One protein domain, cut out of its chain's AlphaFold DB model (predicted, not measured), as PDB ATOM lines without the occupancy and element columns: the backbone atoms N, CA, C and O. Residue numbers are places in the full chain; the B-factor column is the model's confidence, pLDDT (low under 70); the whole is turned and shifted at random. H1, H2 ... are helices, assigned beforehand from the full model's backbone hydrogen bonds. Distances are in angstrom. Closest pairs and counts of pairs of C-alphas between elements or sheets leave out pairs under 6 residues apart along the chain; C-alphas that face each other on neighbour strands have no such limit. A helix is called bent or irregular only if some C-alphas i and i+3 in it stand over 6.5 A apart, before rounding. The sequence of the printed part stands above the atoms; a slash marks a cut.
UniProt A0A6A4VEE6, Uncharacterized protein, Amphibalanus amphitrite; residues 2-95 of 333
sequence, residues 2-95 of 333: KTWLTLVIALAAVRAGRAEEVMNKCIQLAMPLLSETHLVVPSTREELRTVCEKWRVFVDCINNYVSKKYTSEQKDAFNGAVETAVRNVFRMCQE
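This is residues 2 to 95 of the 333 residues of an uncharacterized protein of Amphibalanus amphitrite (UniProt A0A6A4VEE6). Picture two long helices side by side, H1 and H3, running opposite ways, with a bent third one, H4, folding back along H3 on the side away from H1 and bowing off it in between; H3 is the middle of this loose row, and residues 2 to 15 of H1 stick out past the rest as a bare arm. The short H2 sits at the turn where the chain goes from H1 to H3. You have 94 printed residues with four named helices, H1, H2, H3 and H4 in that order, and no named strand, an all-helix domain. The whole is loose, with a radius of gyration of the C-alphas of 17.3 A. It spans 62 by 25 by 15 A, and without residues 2 to 15 and 80 to 85, which stand free, the body spans 40 by 24 by 15 A.

Find C-alpha 2 at (-47.708, -10.289, -20.007); from there H1, residues 2 to 35, runs 49.6 A to C-alpha 35 at (-29.200, 29.813, -42.564). Look near residue 29 for its kink of 40 degrees; H1 is irregular, but only just, with C-alphas 29 and 32 at 6.9 A. Next comes H2, the four residues 37 to 40. H3, residues 45 to 69, then runs 35.8 A from C-alpha 45 at (-27.704, 30.788, -61.666). H4, residues 72 to 94, was assigned as one helix by its hydrogen bonds but is bent: C-alphas 81 and 84 are 7.7 A apart. Read it as two arms, H4a from residue 72 to 81, 14.4 A long, and H4b from residue 84 to 94, 15.2 A long, ending at C-alpha 94 at (-37.960, 23.637, -63.572).

Begin at H3, the hub, which touches three other helices. H1 touches it with residues 19 to 33 alone, at a shallow tilt of 12 degrees, opposite ways; compare Leu 29 and Phe 58, whose C-alphas are the closest, 5.5 A apart. H2 touches H3 at residues 47 to 51 alone, and the closest C-alphas are those of Leu 39 and Val 51, 5.9 A apart. H1 and H2 touch only at the corner by their link, where the C-alphas of Leu 33 and Leu 39 come closest at 5.1 A. H4a is close to H3 but not clearly touching, at a shallow tilt of 23 degrees, opposite ways; the closest C-alphas, of Val 66 and Lys 75, are 6.7 A apart. H4a and H4b are only just about perpendicular, at 70.5 degrees. H4b touches H3 at residues 48 to 52 alone, with the C-alphas of Cys 52 and Cys 93 closest at 5.7 A, at a steep tilt of 47 degrees, opposite ways. Both arms are apart from H1 and from H2. In H4a and H4b every O i to N i+4 pair is within hydrogen-bond range, against 25 of 30 in H1 and 20 of 21 in H3; H2 is too short for such a pair, and its one O i to N i+3 pair is not within range.

Compare C-alphas 2 and 44, of Lys 2 and Thr 44: they are the two farthest apart, at 62.5 A. The printed part runs from residue 2 to residue 95 with no cut, and its three links, H1 to H2, H2 to H3 and H3 to H4, are tight. Read the B-factor column for the model's confidence: the mean pLDDT of the printed part is 78.8, and residues 2 to 19 are under 70. H1 has a mean of 66 and H3 one of 89.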
ATOM      1  N   LYS A   2     -48.359 -11.566 -20.403       42.94
ATOM      2  CA  LYS A   2     -47.708 -10.289 -20.007       42.94
ATOM      3  C   LYS A   2     -46.437  -9.931 -20.803       42.94
ATOM      4  O   LYS A   2     -46.090  -8.763 -20.885       42.94
ATOM      5  N   THR A   3     -45.781 -10.913 -21.422       46.59
ATOM      6  CA  THR A   3     -44.506 -10.746 -22.148       46.59
ATOM      7  C   THR A   3     -44.638 -10.170 -23.559       46.59
ATOM      8  O   THR A   3     -43.694  -9.564 -24.046       46.59
ATOM      9  N   TRP A   4     -45.785 -10.330 -24.228       44.50
ATOM     10  CA  TRP A   4     -45.987  -9.751 -25.564       44.50
ATOM     11  C   TRP A   4     -46.330  -8.260 -25.484       44.50
ATOM     12  O   TRP A   4     -45.862  -7.483 -26.307       44.50
ATOM     13  N   LEU A   5     -47.065  -7.842 -24.446       42.66
ATOM     14  CA  LEU A   5     -47.440  -6.443 -24.240       42.66
ATOM     15  C   LEU A   5     -46.212  -5.552 -23.972       42.66
ATOM     16  O   LEU A   5     -46.098  -4.471 -24.541       42.66
ATOM     17  N   THR A   6     -45.251  -6.023 -23.168       48.41
ATOM     18  CA  THR A   6     -43.994  -5.299 -22.902       48.41
ATOM     19  C   THR A   6     -43.116  -5.185 -24.147       48.41
ATOM     20  O   THR A   6     -42.489  -4.151 -24.363       48.41
ATOM     21  N   LEU A   7     -43.109  -6.217 -24.995       50.59
ATOM     22  CA  LEU A   7     -42.362  -6.237 -26.253       50.59
ATOM     23  C   LEU A   7     -42.974  -5.268 -27.275       50.59
ATOM     24  O   LEU A   7     -42.239  -4.532 -27.927       50.59
ATOM     25  N   VAL A   8     -44.308  -5.197 -27.355       57.53
ATOM     26  CA  VAL A   8     -45.037  -4.236 -28.202       57.53
ATOM     27  C   VAL A   8     -44.792  -2.792 -27.750       57.53
ATOM     28  O   VAL A   8     -44.501  -1.943 -28.590       57.53
ATOM     29  N   ILE A   9     -44.829  -2.514 -26.443       53.72
ATOM     30  CA  ILE A   9     -44.562  -1.170 -25.901       53.72
ATOM     31  C   ILE A   9     -43.096  -0.764 -26.133       53.72
ATOM     32  O   ILE A   9     -42.833   0.347 -26.594       53.72
ATOM     33  N   ALA A  10     -42.136  -1.665 -25.897       43.66
ATOM     34  CA  ALA A  10     -40.721  -1.405 -26.171       43.66
ATOM     35  C   ALA A  10     -40.461  -1.170 -27.670       43.66
ATOM     36  O   ALA A  10     -39.741  -0.243 -28.043       43.66
ATOM     37  N   LEU A  11     -41.093  -1.956 -28.546       47.19
ATOM     38  CA  LEU A  11     -41.037  -1.756 -29.995       47.19
ATOM     39  C   LEU A  11     -41.641  -0.412 -30.411       47.19
ATOM     40  O   LEU A  11     -41.068   0.249 -31.274       47.19
ATOM     41  N   ALA A  12     -42.755   0.009 -29.805       53.66
ATOM     42  CA  ALA A  12     -43.393   1.293 -30.085       53.66
ATOM     43  C   ALA A  12     -42.499   2.474 -29.671       53.66
ATOM     44  O   ALA A  12     -42.257   3.359 -30.490       53.66
ATOM     45  N   ALA A  13     -41.916   2.441 -28.468       52.31
ATOM     46  CA  ALA A  13     -40.996   3.475 -27.985       52.31
ATOM     47  C   ALA A  13     -39.720   3.570 -28.844       52.31
ATOM     48  O   ALA A  13     -39.331   4.653 -29.279       52.31
ATOM     49  N   VAL A  14     -39.110   2.430 -29.190       51.34
ATOM     50  CA  VAL A  14     -37.936   2.381 -30.083       51.34
ATOM     51  C   VAL A  14     -38.293   2.826 -31.510       51.34
ATOM     52  O   VAL A  14     -37.446   3.352 -32.238       51.34
ATOM     53  N   ARG A  15     -39.534   2.604 -31.959       58.28
ATOM     54  CA  ARG A  15     -40.017   3.045 -33.275       58.28
ATOM     55  C   ARG A  15     -40.320   4.544 -33.304       58.28
ATOM     56  O   ARG A  15     -40.089   5.140 -34.355       58.28
ATOM     57  N   ALA A  16     -40.791   5.120 -32.196       59.91
ATOM     58  CA  ALA A  16     -40.997   6.556 -32.022       59.91
ATOM     59  C   ALA A  16     -39.656   7.305 -31.992       59.91
ATOM     60  O   ALA A  16     -39.445   8.175 -32.832       59.91
ATOM     61  N   GLY A  17     -38.695   6.868 -31.166       62.94
ATOM     62  CA  GLY A  17     -37.361   7.487 -31.114       62.94
ATOM     63  C   GLY A  17     -36.602   7.421 -32.449       62.94
ATOM     64  O   GLY A  17     -35.986   8.393 -32.872       62.94
ATOM     65  N   ARG A  18     -36.717   6.310 -33.195       64.25
ATOM     66  CA  ARG A  18     -36.157   6.218 -34.559       64.25
ATOM     67  C   ARG A  18     -36.888   7.085 -35.582       64.25
ATOM     68  O   ARG A  18     -36.294   7.453 -36.589       64.25
ATOM     69  N   ALA A  19     -38.182   7.342 -35.396       67.94
ATOM     70  CA  ALA A  19     -38.926   8.220 -36.293       67.94
ATOM     71  C   ALA A  19     -38.450   9.672 -36.122       67.94
ATOM     72  O   ALA A  19     -38.123  10.329 -37.106       67.94
ATOM     73  N   GLU A  20     -38.285  10.106 -34.877       73.12
ATOM     74  CA  GLU A  20     -37.735  11.417 -34.539       73.12
ATOM     75  C   GLU A  20     -36.310  11.609 -35.088       73.12
ATOM     76  O   GLU A  20     -36.027  12.609 -35.741       73.12
ATOM     77  N   GLU A  21     -35.430  10.609 -34.950       82.88
ATOM     78  CA  GLU A  21     -34.066  10.674 -35.495       82.88
ATOM     79  C   GLU A  21     -34.035  10.816 -37.030       82.88
ATOM     80  O   GLU A  21     -33.239  11.585 -37.574       82.88
ATOM     81  N   VAL A  22     -34.891  10.082 -37.751       83.12
ATOM     82  CA  VAL A  22     -34.957  10.168 -39.221       83.12
ATOM     83  C   VAL A  22     -35.502  11.524 -39.664       83.12
ATOM     84  O   VAL A  22     -34.951  12.109 -40.595       83.12
ATOM     85  N   MET A  23     -36.527  12.046 -38.987       81.12
ATOM     86  CA  MET A  23     -37.042  13.385 -39.274       81.12
ATOM     87  C   MET A  23     -35.971  14.452 -39.028       81.12
ATOM     88  O   MET A  23     -35.729  15.293 -39.892       81.12
ATOM     89  N   ASN A  24     -35.252  14.362 -37.906       82.62
ATOM     90  CA  ASN A  24     -34.153  15.272 -37.588       82.62
ATOM     91  C   ASN A  24     -33.069  15.257 -38.673       82.62
ATOM     92  O   ASN A  24     -32.588  16.315 -39.065       82.62
ATOM     93  N   LYS A  25     -32.729  14.088 -39.234       88.62
ATOM     94  CA  LYS A  25     -31.799  14.004 -40.376       88.62
ATOM     95  C   LYS A  25     -32.318  14.744 -41.605       88.62
ATOM     96  O   LYS A  25     -31.529  15.411 -42.267       88.62
ATOM     97  N   CYS A  26     -33.615  14.659 -41.902       85.88
ATOM     98  CA  CYS A  26     -34.194  15.422 -43.003       85.88
ATOM     99  C   CYS A  26     -34.140  16.933 -42.733       85.88
ATOM    100  O   CYS A  26     -33.734  17.686 -43.610       85.88
ATOM    101  N   ILE A  27     -34.459  17.378 -41.513       83.69
ATOM    102  CA  ILE A  27     -34.380  18.796 -41.121       83.69
ATOM    103  C   ILE A  27     -32.953  19.340 -41.296       83.69
ATOM    104  O   ILE A  27     -32.769  20.426 -41.839       83.69
ATOM    105  N   GLN A  28     -31.930  18.560 -40.932       86.06
ATOM    106  CA  GLN A  28     -30.527  18.960 -41.108       86.06
ATOM    107  C   GLN A  28     -30.141  19.211 -42.578       86.06
ATOM    108  O   GLN A  28     -29.248  20.012 -42.845       86.06
ATOM    109  N   LEU A  29     -30.823  18.586 -43.547       86.00
ATOM    110  CA  LEU A  29     -30.610  18.854 -44.976       86.00
ATOM    111  C   LEU A  29     -31.171  20.217 -45.407       86.00
ATOM    112  O   LEU A  29     -30.640  20.821 -46.338       86.00
ATOM    113  N   ALA A  30     -32.219  20.703 -44.735       81.44
ATOM    114  CA  ALA A  30     -32.813  22.013 -44.989       81.44
ATOM    115  C   ALA A  30     -32.073  23.158 -44.285       81.44
ATOM    116  O   ALA A  30     -32.145  24.289 -44.753       81.44
ATOM    117  N   MET A  31     -31.331  22.890 -43.203       80.31
ATOM    118  CA  MET A  31     -30.649  23.931 -42.420       80.31
ATOM    119  C   MET A  31     -29.785  24.895 -43.258       80.31
ATOM    120  O   MET A  31     -29.917  26.108 -43.071       80.31
ATOM    121  N   PRO A  32     -28.964  24.434 -44.223       83.56
ATOM    122  CA  PRO A  32     -28.241  25.334 -45.124       83.56
ATOM    123  C   PRO A  32     -29.153  26.289 -45.905       83.56
ATOM    124  O   PRO A  32     -28.833  27.463 -46.048       83.56
ATOM    125  N   LEU A  33     -30.315  25.811 -46.360       81.81
ATOM    126  CA  LEU A  33     -31.284  26.592 -47.142       81.81
ATOM    127  C   LEU A  33     -31.980  27.684 -46.319       81.81
ATOM    128  O   LEU A  33     -32.591  28.578 -46.893       81.81
ATOM    129  N   LEU A  34     -31.895  27.604 -44.988       74.19
ATOM    130  CA  LEU A  34     -32.523  28.537 -44.051       74.19
ATOM    131  C   LEU A  34     -31.519  29.457 -43.341       74.19
ATOM    132  O   LEU A  34     -31.922  30.462 -42.762       74.19
ATOM    133  N   SER A  35     -30.229  29.111 -43.347       70.62
ATOM    134  CA  SER A  35     -29.200  29.813 -42.564       70.62
ATOM    135  C   SER A  35     -28.079  30.412 -43.410       70.62
ATOM    136  O   SER A  35     -27.507  31.436 -43.031       70.62
ATOM    137  N   GLU A  36     -27.767  29.827 -44.568       78.81
ATOM    138  CA  GLU A  36     -26.765  30.381 -45.470       78.81
ATOM    139  C   GLU A  36     -27.406  31.473 -46.333       78.81
ATOM    140  O   GLU A  36     -28.265  31.214 -47.174       78.81
ATOM    141  N   THR A  37     -26.958  32.715 -46.149       74.19
ATOM    142  CA  THR A  37     -27.538  33.913 -46.787       74.19
ATOM    143  C   THR A  37     -27.642  33.821 -48.313       74.19
ATOM    144  O   THR A  37     -28.564  34.370 -48.912       74.19
ATOM    145  N   HIS A  38     -26.712  33.113 -48.956       80.88
ATOM    146  CA  HIS A  38     -26.685  32.904 -50.403       80.88
ATOM    147  C   HIS A  38     -27.613  31.784 -50.900       80.88
ATOM    148  O   HIS A  38     -27.864  31.706 -52.099       80.88
ATOM    149  N   LEU A  39     -28.131  30.943 -50.000       83.94
ATOM    150  CA  LEU A  39     -29.071  29.863 -50.311       83.94
ATOM    151  C   LEU A  39     -30.517  30.204 -49.942       83.94
ATOM    152  O   LEU A  39     -31.427  29.662 -50.560       83.94
ATOM    153  N   VAL A  40     -30.734  31.114 -48.989       83.62
ATOM    154  CA  VAL A  40     -32.082  31.611 -48.667       83.62
ATOM    155  C   VAL A  40     -32.674  32.392 -49.844       83.62
ATOM    156  O   VAL A  40     -33.827  32.186 -50.209       83.62
ATOM    157  N   VAL A  41     -31.889  33.301 -50.431       88.50
ATOM    158  CA  VAL A  41     -32.275  34.052 -51.633       88.50
ATOM    159  C   VAL A  41     -31.198  33.827 -52.691       88.50
ATOM    160  O   VAL A  41     -30.259  34.626 -52.777       88.50
ATOM    161  N   PRO A  42     -31.268  32.734 -53.477       91.56
ATOM    162  CA  PRO A  42     -30.314  32.518 -54.555       91.56
ATOM    163  C   PRO A  42     -30.430  33.667 -55.554       91.56
ATOM    164  O   PRO A  42     -31.514  33.959 -56.044       91.56
ATOM    165  N   SER A  43     -29.322  34.339 -55.831       92.88
ATOM    166  CA  SER A  43     -29.250  35.547 -56.667       92.88
ATOM    167  C   SER A  43     -28.470  35.341 -57.964       92.88
ATOM    168  O   SER A  43     -28.473  36.209 -58.833       92.88
ATOM    169  N   THR A  44     -27.822  34.185 -58.113       95.00
ATOM    170  CA  THR A  44     -27.112  33.774 -59.329       95.00
ATOM    171  C   THR A  44     -27.634  32.431 -59.831       95.00
ATOM    172  O   THR A  44     -28.295  31.688 -59.100       95.00
ATOM    173  N   ARG A  45     -27.324  32.088 -61.088       95.19
ATOM    174  CA  ARG A  45     -27.704  30.788 -61.666       95.19
ATOM    175  C   ARG A  45     -27.054  29.629 -60.903       95.19
ATOM    176  O   ARG A  45     -27.669  28.581 -60.726       95.19
ATOM    177  N   GLU A  46     -25.833  29.823 -60.424       95.69
ATOM    178  CA  GLU A  46     -25.057  28.839 -59.673       95.69
ATOM    179  C   GLU A  46     -25.624  28.622 -58.264       95.69
ATOM    180  O   GLU A  46     -25.777  27.473 -57.836       95.69
ATOM    181  N   GLU A  47     -25.975  29.707 -57.566       94.38
ATOM    182  CA  GLU A  47     -26.674  29.648 -56.276       94.38
ATOM    183  C   GLU A  47     -28.023  28.942 -56.444       94.38
ATOM    184  O   GLU A  47     -28.324  28.004 -55.706       94.38
ATOM    185  N   LEU A  48     -28.792  29.311 -57.475       93.94
ATOM    186  CA  LEU A  48     -30.093  28.709 -57.749       93.94
ATOM    187  C   LEU A  48     -29.987  27.206 -58.029       93.94
ATOM    188  O   LEU A  48     -30.720  26.420 -57.431       93.94
ATOM    189  N   ARG A  49     -29.038  26.780 -58.874       94.62
ATOM    190  CA  ARG A  49     -28.788  25.352 -59.135       94.62
ATOM    191  C   ARG A  49     -28.478  24.598 -57.840       94.62
ATOM    192  O   ARG A  49     -28.998  23.505 -57.624       94.62
ATOM    193  N   THR A  50     -27.667  25.195 -56.969       94.50
ATOM    194  CA  THR A  50     -27.290  24.604 -55.678       94.50
ATOM    195  C   THR A  50     -28.500  24.453 -54.753       94.50
ATOM    196  O   THR A  50     -28.675  23.399 -54.138       94.50
ATOM    197  N   VAL A  51     -29.360  25.473 -54.687       91.06
ATOM    198  CA  VAL A  51     -30.627  25.420 -53.942       91.06
ATOM    199  C   VAL A  51     -31.521  24.312 -54.489       91.06
ATOM    200  O   VAL A  51     -31.987  23.486 -53.712       91.06
ATOM    201  N   CYS A  52     -31.699  24.223 -55.808       92.38
ATOM    202  CA  CYS A  52     -32.523  23.191 -56.437       92.38
ATOM    203  C   CYS A  52     -32.029  21.765 -56.142       92.38
ATOM    204  O   CYS A  52     -32.828  20.871 -55.859       92.38
ATOM    205  N   GLU A  53     -30.713  21.544 -56.163       92.88
ATOM    206  CA  GLU A  53     -30.112  20.249 -55.833       92.88
ATOM    207  C   GLU A  53     -30.339  19.864 -54.368       92.88
ATOM    208  O   GLU A  53     -30.792  18.750 -54.088       92.88
ATOM    209  N   LYS A  54     -30.064  20.785 -53.439       89.06
ATOM    210  CA  LYS A  54     -30.263  20.572 -51.997       89.06
ATOM    211  C   LYS A  54     -31.740  20.389 -51.653       89.06
ATOM    212  O   LYS A  54     -32.079  19.478 -50.901       89.06
ATOM    213  N   TRP A  55     -32.613  21.200 -52.246       86.81
ATOM    214  CA  TRP A  55     -34.059  21.126 -52.063       86.81
ATOM    215  C   TRP A  55     -34.610  19.767 -52.478       86.81
ATOM    216  O   TRP A  55     -35.339  19.148 -51.710       86.81
ATOM    217  N   ARG A  56     -34.206  19.250 -53.646       89.00
ATOM    218  CA  ARG A  56     -34.615  17.911 -54.094       89.00
ATOM    219  C   ARG A  56     -34.257  16.840 -53.062       89.00
ATOM    220  O   ARG A  56     -35.111  16.047 -52.689       89.00
ATOM    221  N   VAL A  57     -33.016  16.846 -52.569       90.31
ATOM    222  CA  VAL A  57     -32.550  15.868 -51.569       90.31
ATOM    223  C   VAL A  57     -33.336  15.991 -50.259       90.31
ATOM    224  O   VAL A  57     -33.699  14.978 -49.659       90.31
ATOM    225  N   PHE A  58     -33.628  17.219 -49.826       86.25
ATOM    226  CA  PHE A  58     -34.458  17.478 -48.654       86.25
ATOM    227  C   PHE A  58     -35.882  16.935 -48.826       86.25
ATOM    228  O   PHE A  58     -36.342  16.161 -47.982       86.25
ATOM    229  N   VAL A  59     -36.565  17.284 -49.922       85.31
ATOM    230  CA  VAL A  59     -37.948  16.840 -50.119       85.31
ATOM    231  C   VAL A  59     -38.024  15.329 -50.313       85.31
ATOM    232  O   VAL A  59     -38.912  14.705 -49.741       85.31
ATOM    233  N   ASP A  60     -37.069  14.708 -51.005       86.75
ATOM    234  CA  ASP A  60     -37.012  13.246 -51.126       86.75
ATOM    235  C   ASP A  60     -36.895  12.563 -49.749       86.75
ATOM    236  O   ASP A  60     -37.541  11.539 -49.499       86.75
ATOM    237  N   CYS A  61     -36.119  13.141 -48.823       88.31
ATOM    238  CA  CYS A  61     -35.998  12.650 -47.448       88.31
ATOM    239  C   CYS A  61     -37.333  12.737 -46.694       88.31
ATOM    240  O   CYS A  61     -37.804  11.736 -46.141       88.31
ATOM    241  N   ILE A  62     -37.960  13.918 -46.707       86.38
ATOM    242  CA  ILE A  62     -39.242  14.163 -46.031       86.38
ATOM    243  C   ILE A  62     -40.341  13.282 -46.619       86.38
ATOM    244  O   ILE A  62     -41.078  12.638 -45.877       86.38
ATOM    245  N   ASN A  63     -40.406  13.175 -47.941       84.06
ATOM    246  CA  ASN A  63     -41.351  12.327 -48.649       84.06
ATOM    247  C   ASN A  63     -41.216  10.857 -48.217       84.06
ATOM    248  O   ASN A  63     -42.185  10.208 -47.817       84.06
ATOM    249  N   ASN A  64     -39.991  10.329 -48.200       87.94
ATOM    250  CA  ASN A  64     -39.733   8.968 -47.741       87.94
ATOM    251  C   ASN A  64     -40.210   8.757 -46.293       87.94
ATOM    252  O   ASN A  64     -40.832   7.737 -45.984       87.94
ATOM    253  N   TYR A  65     -39.987   9.740 -45.419       86.38
ATOM    254  CA  TYR A  65     -40.480   9.702 -44.048       86.38
ATOM    255  C   TYR A  65     -42.017   9.709 -43.975       86.38
ATOM    256  O   TYR A  65     -42.608   8.778 -43.421       86.38
ATOM    257  N   VAL A  66     -42.663  10.708 -44.580       85.00
ATOM    258  CA  VAL A  66     -44.121  10.908 -44.590       85.00
ATOM    259  C   VAL A  66     -44.832   9.697 -45.199       85.00
ATOM    260  O   VAL A  66     -45.762   9.154 -44.604       85.00
ATOM    261  N   SER A  67     -44.343   9.171 -46.326       86.94
ATOM    262  CA  SER A  67     -44.919   7.998 -47.001       86.94
ATOM    263  C   SER A  67     -45.045   6.769 -46.093       86.94
ATOM    264  O   SER A  67     -46.047   6.052 -46.172       86.94
ATOM    265  N   LYS A  68     -44.057   6.559 -45.212       87.06
ATOM    266  CA  LYS A  68     -43.927   5.391 -44.328       87.06
ATOM    267  C   LYS A  68     -44.553   5.579 -42.954       87.06
ATOM    268  O   LYS A  68     -44.818   4.583 -42.276       87.06
ATOM    269  N   LYS A  69     -44.661   6.822 -42.488       84.62
ATOM    270  CA  LYS A  69     -44.994   7.132 -41.093       84.62
ATOM    271  C   LYS A  69     -46.364   7.761 -40.927       84.62
ATOM    272  O   LYS A  69     -46.945   7.566 -39.867       84.62
ATOM    273  N   TYR A  70     -46.856   8.484 -41.929       84.25
ATOM    274  CA  TYR A  70     -48.112   9.220 -41.819       84.25
ATOM    275  C   TYR A  70     -49.298   8.385 -42.313       84.25
ATOM    276  O   TYR A  70     -49.177   7.593 -43.256       84.25
ATOM    277  N   THR A  71     -50.451   8.574 -41.673       87.31
ATOM    278  CA  THR A  71     -51.762   8.123 -42.163       87.31
ATOM    279  C   THR A  71     -52.184   8.926 -43.400       87.31
ATOM    280  O   THR A  71     -51.512   9.881 -43.778       87.31
ATOM    281  N   SER A  72     -53.284   8.545 -44.060       83.44
ATOM    282  CA  SER A  72     -53.804   9.319 -45.202       83.44
ATOM    283  C   SER A  72     -54.117  10.761 -44.800       83.44
ATOM    284  O   SER A  72     -53.590  11.685 -45.395       83.44
ATOM    285  N   GLU A  73     -54.869  10.942 -43.716       82.81
ATOM    286  CA  GLU A  73     -55.244  12.262 -43.200       82.81
ATOM    287  C   GLU A  73     -54.020  13.113 -42.828       82.81
ATOM    288  O   GLU A  73     -53.943  14.290 -43.164       82.81
ATOM    289  N   GLN A  74     -53.006  12.500 -42.211       81.56
ATOM    290  CA  GLN A  74     -51.744  13.177 -41.898       81.56
ATOM    291  C   GLN A  74     -50.969  13.594 -43.153       81.56
ATOM    292  O   GLN A  74     -50.304  14.629 -43.145       81.56
ATOM    293  N   LYS A  75     -51.024  12.796 -44.225       84.00
ATOM    294  CA  LYS A  75     -50.415  13.143 -45.516       84.00
ATOM    295  C   LYS A  75     -51.148  14.305 -46.164       84.00
ATOM    296  O   LYS A  75     -50.484  15.227 -46.615       84.00
ATOM    297  N   ASP A  76     -52.476  14.277 -46.166       83.00
ATOM    298  CA  ASP A  76     -53.296  15.350 -46.731       83.00
ATOM    299  C   ASP A  76     -53.042  16.666 -45.990       83.00
ATOM    300  O   ASP A  76     -52.810  17.700 -46.619       83.00
ATOM    301  N   ALA A  77     -52.968  16.609 -44.655       74.88
ATOM    302  CA  ALA A  77     -52.656  17.773 -43.842       74.88
ATOM    303  C   ALA A  77     -51.249  18.326 -44.109       74.88
ATOM    304  O   ALA A  77     -51.074  19.521 -44.338       74.88
ATOM    305  N   PHE A  78     -50.247  17.442 -44.139       80.31
ATOM    306  CA  PHE A  78     -48.875  17.818 -44.459       80.31
ATOM    307  C   PHE A  78     -48.763  18.435 -45.858       80.31
ATOM    308  O   PHE A  78     -48.138  19.480 -46.018       80.31
ATOM    309  N   ASN A  79     -49.385  17.810 -46.861       80.56
ATOM    310  CA  ASN A  79     -49.344  18.265 -48.246       80.56
ATOM    311  C   ASN A  79     -49.967  19.651 -48.392       80.56
ATOM    312  O   ASN A  79     -49.351  20.502 -49.029       80.56
ATOM    313  N   GLY A  80     -51.123  19.897 -47.767       77.06
ATOM    314  CA  GLY A  80     -51.762  21.214 -47.772       77.06
ATOM    315  C   GLY A  80     -50.857  22.305 -47.194       77.06
ATOM    316  O   GLY A  80     -50.695  23.355 -47.810       77.06
ATOM    317  N   ALA A  81     -50.187  22.024 -46.073       73.44
ATOM    318  CA  ALA A  81     -49.308  22.989 -45.414       73.44
ATOM    319  C   ALA A  81     -48.053  23.351 -46.237       73.44
ATOM    320  O   ALA A  81     -47.531  24.459 -46.120       73.44
ATOM    321  N   VAL A  82     -47.538  22.430 -47.065       74.56
ATOM    322  CA  VAL A  82     -46.280  22.643 -47.811       74.56
ATOM    323  C   VAL A  82     -46.471  22.914 -49.303       74.56
ATOM    324  O   VAL A  82     -45.499  23.271 -49.975       74.56
ATOM    325  N   GLU A  83     -47.685  22.762 -49.840       80.06
ATOM    326  CA  GLU A  83     -47.962  22.800 -51.282       80.06
ATOM    327  C   GLU A  83     -47.430  24.076 -51.943       80.06
ATOM    328  O   GLU A  83     -46.675  24.006 -52.915       80.06
ATOM    329  N   THR A  84     -47.788  25.244 -51.404       78.25
ATOM    330  CA  THR A  84     -47.416  26.543 -51.983       78.25
ATOM    331  C   THR A  84     -45.901  26.727 -52.021       78.25
ATOM    332  O   THR A  84     -45.351  27.084 -53.068       78.25
ATOM    333  N   ALA A  85     -45.213  26.412 -50.921       77.00
ATOM    334  CA  ALA A  85     -43.760  26.530 -50.828       77.00
ATOM    335  C   ALA A  85     -43.054  25.568 -51.799       77.00
ATOM    336  O   ALA A  85     -42.168  25.976 -52.554       77.00
ATOM    337  N   VAL A  86     -43.484  24.300 -51.843       81.12
ATOM    338  CA  VAL A  86     -42.914  23.286 -52.744       81.12
ATOM    339  C   VAL A  86     -43.143  23.654 -54.205       81.12
ATOM    340  O   VAL A  86     -42.205  23.586 -55.001       81.12
ATOM    341  N   ARG A  87     -44.359  24.080 -54.563       83.00
ATOM    342  CA  ARG A  87     -44.702  24.510 -55.921       83.00
ATOM    343  C   ARG A  87     -43.855  25.700 -56.352       83.00
ATOM    344  O   ARG A  87     -43.354  25.699 -57.472       83.00
ATOM    345  N   ASN A  88     -43.651  26.687 -55.481       82.25
ATOM    346  CA  ASN A  88     -42.837  27.855 -55.809       82.25
ATOM    347  C   ASN A  88     -41.380  27.470 -56.122       82.25
ATOM    348  O   ASN A  88     -40.860  27.827 -57.180       82.25
ATOM    349  N   VAL A  89     -40.741  26.670 -55.258       84.44
ATOM    350  CA  VAL A  89     -39.364  26.204 -55.508       84.44
ATOM    351  C   VAL A  89     -39.301  25.328 -56.761       84.44
ATOM    352  O   VAL A  89     -38.370  25.450 -57.554       84.44
ATOM    353  N   PHE A  90     -40.311  24.489 -57.001       87.50
ATOM    354  CA  PHE A  90     -40.391  23.680 -58.214       87.50
ATOM    355  C   PHE A  90     -40.426  24.539 -59.483       87.50
ATOM    356  O   PHE A  90     -39.635  24.290 -60.393       87.50
ATOM    357  N   ARG A  91     -41.274  25.576 -59.537       87.75
ATOM    358  CA  ARG A  91     -41.319  26.524 -60.666       87.75
ATOM    359  C   ARG A  91     -39.967  27.201 -60.862       87.75
ATOM    360  O   ARG A  91     -39.440  27.215 -61.969       87.75
ATOM    361  N   MET A  92     -39.359  27.670 -59.773       87.25
ATOM    362  CA  MET A  92     -38.026  28.280 -59.778       87.25
ATOM    363  C   MET A  92     -36.936  27.345 -60.318       87.25
ATOM    364  O   MET A  92     -36.002  27.809 -60.963       87.25
ATOM    365  N   CYS A  93     -37.058  26.037 -60.098       90.25
ATOM    366  CA  CYS A  93     -36.065  25.054 -60.525       90.25
ATOM    367  C   CYS A  93     -36.326  24.435 -61.905       90.25
ATOM    368  O   CYS A  93     -35.379  23.972 -62.539       90.25
ATOM    369  N   GLN A  94     -37.583  24.371 -62.357       91.19
ATOM    370  CA  GLN A  94     -37.960  23.637 -63.572       91.19
ATOM    371  C   GLN A  94     -38.464  24.515 -64.714       91.19
ATOM    372  O   GLN A  94     -38.387  24.085 -65.862       91.19
ATOM    373  N   GLU A  95     -38.959  25.724 -64.440       91.88
ATOM    374  CA  GLU A  95     -39.488  26.629 -65.461       91.88
ATOM    375  C   GLU A  95     -38.428  27.685 -65.826       91.88
ATOM    376  O   GLU A  95     -38.192  28.621 -65.055       91.88
TER     377      GLU A  95